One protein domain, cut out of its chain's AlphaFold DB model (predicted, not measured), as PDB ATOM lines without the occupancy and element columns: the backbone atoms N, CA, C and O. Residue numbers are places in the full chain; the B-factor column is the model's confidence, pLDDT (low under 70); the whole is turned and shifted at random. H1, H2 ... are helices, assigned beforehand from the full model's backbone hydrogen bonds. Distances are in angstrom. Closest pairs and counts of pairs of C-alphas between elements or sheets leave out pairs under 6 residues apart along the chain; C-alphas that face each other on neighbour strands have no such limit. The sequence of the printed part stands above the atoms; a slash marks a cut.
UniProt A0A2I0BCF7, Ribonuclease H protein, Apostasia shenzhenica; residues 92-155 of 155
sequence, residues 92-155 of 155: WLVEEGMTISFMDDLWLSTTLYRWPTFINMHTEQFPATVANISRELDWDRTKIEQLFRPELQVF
ATOM      1  N   TRP A  92      77.121-114.530 192.775       70.75
ATOM      2  CA  TRP A  92      75.996-114.120 193.602       70.75
ATOM      3  C   TRP A  92      75.690-115.199 194.640       70.75
ATOM      4  O   TRP A  92      75.482-116.361 194.293       70.75
ATOM      5  N   LEU A  93      75.639-114.808 195.915       70.19
ATOM      6  CA  LEU A  93      75.069-115.650 196.961       70.19
ATOM      7  C   LEU A  93      73.551-115.474 196.931       70.19
ATOM      8  O   LEU A  93      73.049-114.362 197.088       70.19
ATOM      9  N   VAL A  94      72.832-116.565 196.691       74.31
ATOM     10  CA  VAL A  94      71.372-116.542 196.615       74.31
ATOM     11  C   VAL A  94      70.802-116.618 198.026       74.31
ATOM     12  O   VAL A  94      70.933-117.643 198.687       74.31
ATOM     13  N   GLU A  95      70.167-115.536 198.471       72.75
ATOM     14  CA  GLU A  95      69.266-115.543 199.629       72.75
ATOM     15  C   GLU A  95      67.816-115.621 199.127       72.75
ATOM     16  O   GLU A  95      67.318-116.706 198.846       72.75
ATOM     17  N   GLU A  96      67.154-114.481 198.905       75.69
ATOM     18  CA  GLU A  96      65.814-114.456 198.298       75.69
ATOM     19  C   GLU A  96      65.858-114.552 196.765       75.69
ATOM     20  O   GLU A  96      64.916-115.029 196.146       75.69
ATOM     21  N   GLY A  97      66.943-114.097 196.127       74.50
ATOM     22  CA  GLY A  97      67.154-114.226 194.680       74.50
ATOM     23  C   GLY A  97      66.283-113.332 193.787       74.50
ATOM     24  O   GLY A  97      66.271-113.524 192.572       74.50
ATOM     25  N   MET A  98      65.562-112.357 194.353       78.81
ATOM     26  CA  MET A  98      64.593-111.511 193.628       78.81
ATOM     27  C   MET A  98      65.242-110.545 192.628       78.81
ATOM     28  O   MET A  98      64.588-110.096 191.691       78.81
ATOM     29  N   THR A  99      66.520-110.226 192.817       77.94
ATOM     30  CA  THR A  99      67.295-109.297 191.977       77.94
ATOM     31  C   THR A  99      68.339-109.993 191.105       77.94
ATOM     32  O   THR A  99      69.030-109.313 190.353       77.94
ATOM     33  N   ILE A 100      68.455-111.320 191.202       81.00
ATOM     34  CA  ILE A 100      69.460-112.116 190.494       81.00
ATOM     35  C   ILE A 100      68.804-112.712 189.247       81.00
ATOM     36  O   ILE A 100      67.853-113.488 189.372       81.00
ATOM     37  N   SER A 101      69.297-112.365 188.056       81.94
ATOM     38  CA  SER A 101      68.874-112.958 186.781       81.94
ATOM     39  C   SER A 101      69.185-114.450 186.768       81.94
ATOM     40  O   SER A 101      70.302-114.876 187.055       81.94
ATOM     41  N   PHE A 102      68.204-115.266 186.386       83.12
ATOM     42  CA  PHE A 102      68.402-116.714 186.319       83.12
ATOM     43  C   PHE A 102      69.474-117.112 185.288       83.12
ATOM     44  O   PHE A 102      70.246-118.037 185.538       83.12
ATOM     45  N   MET A 103      69.541-116.422 184.144       80.38
ATOM     46  CA  MET A 103      70.433-116.793 183.034       80.38
ATOM     47  C   MET A 103      71.756-116.035 183.008       80.38
ATOM     48  O   MET A 103      72.785-116.611 182.630       80.38
ATOM     49  N   ASP A 104      71.710-114.748 183.344       78.44
ATOM     50  CA  ASP A 104      72.801-113.819 183.047       78.44
ATOM     51  C   ASP A 104      73.770-113.661 184.219       78.44
ATOM     52  O   ASP A 104      74.958-113.418 184.000       78.44
ATOM     53  N   ASP A 105      73.282-113.828 185.449       77.12
ATOM     54  CA  ASP A 105      74.077-113.640 186.656       77.12
ATOM     55  C   ASP A 105      74.839-114.909 187.062       77.12
ATOM     56  O   ASP A 105      74.385-116.043 186.889       77.12
ATOM     57  N   LEU A 106      76.020-114.715 187.653       75.94
ATOM     58  CA  LEU A 106      76.910-115.786 188.107       75.94
ATOM     59  C   LEU A 106      76.494-116.325 189.492       75.94
ATOM     60  O   LEU A 106      77.256-116.257 190.450       75.94
ATOM     61  N   TRP A 107      75.261-116.806 189.645       77.56
ATOM     62  CA  TRP A 107      74.782-117.386 190.915       77.56
ATOM     63  C   TRP A 107      75.093-118.885 191.062       77.56
ATOM     64  O   TRP A 107      74.991-119.455 192.147       77.56
ATOM     65  N   LEU A 108      75.551-119.505 189.974       72.25
ATOM     66  CA  LEU A 108      76.258-120.784 189.947       72.25
ATOM     67  C   LEU A 108      77.745-120.530 189.666       72.25
ATOM     68  O   LEU A 108      78.145-119.408 189.364       72.25
ATOM     69  N   SER A 109      78.591-121.563 189.700       66.19
ATOM     70  CA  SER A 109      80.021-121.441 189.344       66.19
ATOM     71  C   SER A 109      80.270-121.005 187.887       66.19
ATOM     72  O   SER A 109      81.418-120.833 187.471       66.19
ATOM     73  N   THR A 110      79.207-120.824 187.097       67.44
ATOM     74  CA  THR A 110      79.225-120.309 185.731       67.44
ATOM     75  C   THR A 110      77.882-119.668 185.347       67.44
ATOM     76  O   THR A 110      76.884-119.890 186.030       67.44
ATOM     77  N   THR A 111      77.835-118.884 184.260       68.44
ATOM     78  CA  THR A 111      76.571-118.339 183.728       68.44
ATOM     79  C   THR A 111      75.901-119.358 182.813       68.44
ATOM     80  O   THR A 111      76.544-119.925 181.924       68.44
ATOM     81  N   LEU A 112      74.597-119.585 182.994       72.12
ATOM     82  CA  LEU A 112      73.855-120.590 182.223       72.12
ATOM     83  C   LEU A 112      73.767-120.234 180.735       72.12
ATOM     84  O   LEU A 112      73.826-121.125 179.889       72.12
ATOM     85  N   TYR A 113      73.761-118.938 180.400       69.94
ATOM     86  CA  TYR A 113      73.846-118.472 179.013       69.94
ATOM     87  C   TYR A 113      75.086-118.999 178.266       69.94
ATOM     88  O   TYR A 113      75.017-119.315 177.079       69.94
ATOM     89  N   ARG A 114      76.236-119.119 178.945       69.69
ATOM     90  CA  ARG A 114      77.479-119.616 178.327       69.69
ATOM     91  C   ARG A 114      77.538-121.138 178.232       69.69
ATOM     92  O   ARG A 114      78.424-121.661 177.559       69.69
ATOM     93  N   TRP A 115      76.600-121.836 178.866       71.00
ATOM     94  CA  TRP A 115      76.595-123.288 178.981       71.00
ATOM     95  C   TRP A 115      75.194-123.881 178.766       71.00
ATOM     96  O   TRP A 115      74.626-124.498 179.672       71.00
ATOM     97  N   PRO A 116      74.641-123.773 177.543       67.94
ATOM     98  CA  PRO A 116      73.283-124.222 177.232       67.94
ATOM     99  C   PRO A 116      73.067-125.731 177.423       67.94
ATOM    100  O   PRO A 116      71.934-126.193 177.447       67.94
ATOM    101  N   THR A 117      74.134-126.517 177.584       72.25
ATOM    102  CA  THR A 117      74.060-127.954 177.872       72.25
ATOM    103  C   THR A 117      73.623-128.275 179.303       72.25
ATOM    104  O   THR A 117      73.163-129.388 179.541       72.25
ATOM    105  N   PHE A 118      73.758-127.334 180.248       71.62
ATOM    106  CA  PHE A 118      73.378-127.527 181.657       71.62
ATOM    107  C   PHE A 118      71.873-127.355 181.885       71.62
ATOM    108  O   PHE A 118      71.321-127.911 182.833       71.62
ATOM    109  N   ILE A 119      71.213-126.615 180.997       76.19
ATOM    110  CA  ILE A 119      69.784-126.330 181.050       76.19
ATOM    111  C   ILE A 119      69.015-127.227 180.083       76.19
ATOM    112  O   ILE A 119      69.484-127.602 179.005       76.19
ATOM    113  N   ASN A 120      67.793-127.564 180.461       76.69
ATOM    114  CA  ASN A 120      66.852-128.206 179.574       76.69
ATOM    115  C   ASN A 120      66.339-127.178 178.557       76.69
ATOM    116  O   ASN A 120      65.443-126.384 178.834       76.69
ATOM    117  N   MET A 121      66.930-127.187 177.364       67.31
ATOM    118  CA  MET A 121      66.578-126.280 176.266       67.31
ATOM    119  C   MET A 121      65.184-126.522 175.662       67.31
ATOM    120  O   MET A 121      64.752-125.743 174.818       67.31
ATOM    121  N   HIS A 122      64.495-127.598 176.061       66.12
ATOM    122  CA  HIS A 122      63.112-127.869 175.658       66.12
ATOM    123  C   HIS A 122      62.086-127.149 176.540       66.12
ATOM    124  O   HIS A 122      60.892-127.201 176.253       66.12
ATOM    125  N   THR A 123      62.532-126.484 177.604       66.44
ATOM    126  CA  THR A 123      61.664-125.682 178.458       66.44
ATOM    127  C   THR A 123      61.299-124.385 177.737       66.44
ATOM    128  O   THR A 123      62.170-123.584 177.406       66.44
ATOM    129  N   GLU A 124      60.005-124.162 177.498       65.06
ATOM    130  CA  GLU A 124      59.512-122.984 176.764       65.06
ATOM    131  C   GLU A 124      59.659-121.674 177.555       65.06
ATOM    132  O   GLU A 124      59.652-120.590 176.970       65.06
ATOM    133  N   GLN A 125      59.789-121.753 178.884       73.44
ATOM    134  CA  GLN A 125      59.884-120.593 179.767       73.44
ATOM    135  C   GLN A 125      60.958-120.789 180.827       73.44
ATOM    136  O   GLN A 125      60.837-121.626 181.722       73.44
ATOM    137  N   PHE A 126      61.997-119.963 180.749       77.06
ATOM    138  CA  PHE A 126      62.965-119.841 181.825       77.06
ATOM    139  C   PHE A 126      62.477-118.841 182.874       77.06
ATOM    140  O   PHE A 126      61.832-117.846 182.525       77.06
ATOM    141  N   PRO A 127      62.784-119.078 184.159       82.88
ATOM    142  CA  PRO A 127      62.541-118.094 185.197       82.88
ATOM    143  C   PRO A 127      63.253-116.779 184.867       82.88
ATOM    144  O   PRO A 127      64.367-116.788 184.351       82.88
ATOM    145  N   ALA A 128      62.628-115.645 185.186       83.25
ATOM    146  CA  ALA A 128      63.290-114.348 185.048       83.25
ATOM    147  C   ALA A 128      64.394-114.177 186.105       83.25
ATOM    148  O   ALA A 128      65.477-113.677 185.809       83.25
ATOM    149  N   THR A 129      64.126-114.623 187.334       86.19
ATOM    150  CA  THR A 129      65.020-114.474 188.483       86.19
ATOM    151  C   THR A 129      65.189-115.787 189.236       86.19
ATOM    152  O   THR A 129      64.380-116.711 189.099       86.19
ATOM    153  N   VAL A 130      66.240-115.874 190.050       83.81
ATOM    154  CA  VAL A 130      66.538-117.063 190.863       83.81
ATOM    155  C   VAL A 130      65.487-117.292 191.957       83.81
ATOM    156  O   VAL A 130      65.195-118.438 192.285       83.81
ATOM    157  N   ALA A 131      64.827-116.242 192.454       83.69
ATOM    158  CA  ALA A 131      63.721-116.378 193.412       83.69
ATOM    159  C   ALA A 131      62.600-117.306 192.923       83.69
ATOM    160  O   ALA A 131      61.952-118.004 193.696       83.69
ATOM    161  N   ASN A 132      62.363-117.343 191.611       82.81
ATOM    162  CA  ASN A 132      61.265-118.115 191.038       82.81
ATOM    163  C   ASN A 132      61.484-119.635 191.125       82.81
ATOM    164  O   ASN A 132      60.549-120.397 190.847       82.81
ATOM    165  N   ILE A 133      62.685-120.080 191.502       78.94
ATOM    166  CA  ILE A 133      63.042-121.490 191.698       78.94
ATOM    167  C   ILE A 133      63.380-121.836 193.156       78.94
ATOM    168  O   ILE A 133      63.711-122.988 193.427       78.94
ATOM    169  N   SER A 134      63.260-120.892 194.094       78.69
ATOM    170  CA  SER A 134      63.364-121.140 195.536       78.69
ATOM    171  C   SER A 134      61.989-121.038 196.219       78.69
ATOM    172  O   SER A 134      61.061-120.399 195.718       78.69
ATOM    173  N   ARG A 135      61.815-121.721 197.355       72.38
ATOM    174  CA  ARG A 135      60.673-121.580 198.271       72.38
ATOM    175  C   ARG A 135      61.182-121.385 199.684       72.38
ATOM    176  O   ARG A 135      61.786-122.304 200.225       72.38
ATOM    177  N   GLU A 136      60.842-120.244 200.276       67.81
ATOM    178  CA  GLU A 136      61.077-119.861 201.678       67.81
ATOM    179  C   GLU A 136      62.557-119.901 202.108       67.81
ATOM    180  O   GLU A 136      63.083-118.845 202.433       67.81
ATOM    181  N   LEU A 137      63.239-121.054 202.058       66.50
ATOM    182  CA  LEU A 137      64.680-121.254 202.291       66.50
ATOM    183  C   LEU A 137      65.279-122.481 201.555       66.50
ATOM    184  O   LEU A 137      66.431-122.832 201.805       66.50
ATOM    185  N   ASP A 138      64.523-123.164 200.691       75.50
ATOM    186  CA  ASP A 138      64.977-124.364 199.973       75.50
ATOM    187  C   ASP A 138      64.698-124.249 198.470       75.50
ATOM    188  O   ASP A 138      63.894-123.432 198.013       75.50
ATOM    189  N   TRP A 139      65.368-125.072 197.676       79.94
ATOM    190  CA  TRP A 139      65.160-125.112 196.241       79.94
ATOM    191  C   TRP A 139      63.887-125.881 195.876       79.94
ATOM    192  O   TRP A 139      63.614-126.967 196.390       79.94
ATOM    193  N   ASP A 140      63.116-125.360 194.920       84.25
ATOM    194  CA  ASP A 140      61.969-126.073 194.364       84.25
ATOM    195  C   ASP A 140      62.468-127.205 193.453       84.25
ATOM    196  O   ASP A 140      62.694-127.020 192.254       84.25
ATOM    197  N   ARG A 141      62.672-128.388 194.042       81.25
ATOM    198  CA  ARG A 141      63.249-129.559 193.361       81.25
ATOM    199  C   ARG A 141      62.528-129.915 192.071       81.25
ATOM    200  O   ARG A 141      63.182-130.215 191.082       81.25
ATOM    201  N   THR A 142      61.203-129.802 192.041       82.25
ATOM    202  CA  THR A 142      60.414-130.085 190.836       82.25
ATOM    203  C   THR A 142      60.773-129.133 189.697       82.25
ATOM    204  O   THR A 142      60.887-129.558 188.549       82.25
ATOM    205  N   LYS A 143      61.001-127.849 189.998       80.94
ATOM    206  CA  LYS A 143      61.463-126.878 188.998       80.94
ATOM    207  C   LYS A 143      62.909-127.138 188.595       80.94
ATOM    208  O   LYS A 143      63.212-127.058 187.411       80.94
ATOM    209  N   ILE A 144      63.786-127.483 189.539       80.69
ATOM    210  CA  ILE A 144      65.182-127.827 189.230       80.69
ATOM    211  C   ILE A 144      65.256-129.037 188.297       80.69
ATOM    212  O   ILE A 144      65.954-128.977 187.292       80.69
ATOM    213  N   GLU A 145      64.507-130.101 188.576       80.94
ATOM    214  CA  GLU A 145      64.480-131.317 187.754       80.94
ATOM    215  C   GLU A 145      63.960-131.067 186.334       80.94
ATOM    216  O   GLU A 145      64.378-131.734 185.389       80.94
ATOM    217  N   GLN A 146      63.061-130.096 186.169       82.19
ATOM    218  CA  GLN A 146      62.557-129.685 184.859       82.19
ATOM    219  C   GLN A 146      63.546-128.783 184.110       82.19
ATOM    220  O   GLN A 146      63.683-128.902 182.891       82.19
ATOM    221  N   LEU A 147      64.220-127.881 184.830       80.50
ATOM    222  CA  LEU A 147      65.091-126.845 184.272       80.50
ATOM    223  C   LEU A 147      66.515-127.324 183.995       80.50
ATOM    224  O   LEU A 147      67.136-126.820 183.061       80.50
ATOM    225  N   PHE A 148      67.029-128.275 184.771       79.44
ATOM    226  CA  PHE A 148      68.393-128.790 184.668       79.44
ATOM    227  C   PHE A 148      68.389-130.264 184.278       79.44
ATOM    228  O   PHE A 148      67.505-131.031 184.659       79.44
ATOM    229  N   ARG A 149      69.400-130.683 183.513       71.56
ATOM    230  CA  ARG A 149      69.526-132.093 183.133       71.56
ATOM    231  C   ARG A 149      69.849-132.992 184.343       71.56
ATOM    232  O   ARG A 149      70.511-132.533 185.276       71.56
ATOM    233  N   PRO A 150      69.452-134.281 184.312       66.75
ATOM    234  CA  PRO A 150      69.638-135.214 185.428       66.75
ATOM    235  C   PRO A 150      71.092-135.390 185.874       66.75
ATOM    236  O   PRO A 150      71.345-135.625 187.051       66.75
ATOM    237  N   GLU A 151      72.063-135.245 184.965       60.06
ATOM    238  CA  GLU A 151      73.482-135.467 185.272       60.06
ATOM    239  C   GLU A 151      74.104-134.381 186.176       60.06
ATOM    240  O   GLU A 151      75.260-134.504 186.580       60.06
ATOM    241  N   LEU A 152      73.358-133.317 186.490       57.19
ATOM    242  CA  LEU A 152      73.837-132.125 187.197       57.19
ATOM    243  C   LEU A 152      73.039-131.807 188.475       57.19
ATOM    244  O   LEU A 152      73.236-130.754 189.074       57.19
ATOM    245  N   GLN A 153      72.165-132.713 188.923       54.22
ATOM    246  CA  GLN A 153      71.273-132.538 190.082       54.22
ATOM    247  C   GLN A 153      71.960-132.792 191.443       54.22
ATOM    248  O   GLN A 153      71.375-133.397 192.338       54.22
ATOM    249  N   VAL A 154      73.212-132.357 191.614       48.03
ATOM    250  CA  VAL A 154      73.917-132.419 192.908       48.03
ATOM    251  C   VAL A 154      73.847-131.036 193.554       48.03
ATOM    252  O   VAL A 154      74.803-130.265 193.486       48.03
ATOM    253  N   PHE A 155      72.689-130.714 194.127       44.69
ATOM    254  CA  PHE A 155      72.462-129.530 194.957       44.69
ATOM    255  C   PHE A 155      71.927-129.955 196.322       44.69
ATOM    256  O   PHE A 155      71.075-130.874 196.358       44.69
TER     257      PHE A 155
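What this domain is: This is residues 92 to 155 of the 155 residues of the protein "Ribonuclease H protein" of Apostasia shenzhenica (UniProt A0A2I0BCF7). With little regular structure, this is a rounded coil of loops: residues 92 to 129 wind in a wide arc without a named element, and two short helices, H1 then H2, follow it. A small antiparallel pairing of residues 134 to 135 with 138 to 139 lies in the link between them. The printed part has 64 residues, only 11 in named elements, with no named strand; the class is all helix. It is compact, with a radius of gyration of the C-alphas of 10.9 A and spans of 26 by 23 by 23 A.

Where its parts are: Start at C-alpha 92, (75.996, -114.120, 193.602), and read on to H1, residues 130 to 133, 5.7 A long, which begins at C-alpha 130, (66.538, -117.063, 190.863). H2, residues 141 to 147, runs 9.7 A to (65.091, -126.845, 184.272).

How they stand to each other: Look at Ile 133 and Lys 143: their C-alphas, the closest of H1 and H2, are 6.2 A apart, and the helices are close but not clearly touching. In H2 every O i to N i+4 pair is within hydrogen-bond range; H1 is too short for one.

The domain as a whole: The C-alphas of Arg 114 and Glu 136 are farthest apart, 28.5 A. The printed part has no cut, and the link from H1 to H2 is short. The pLDDT is under 70 in 18 residues, among them 150 to 155.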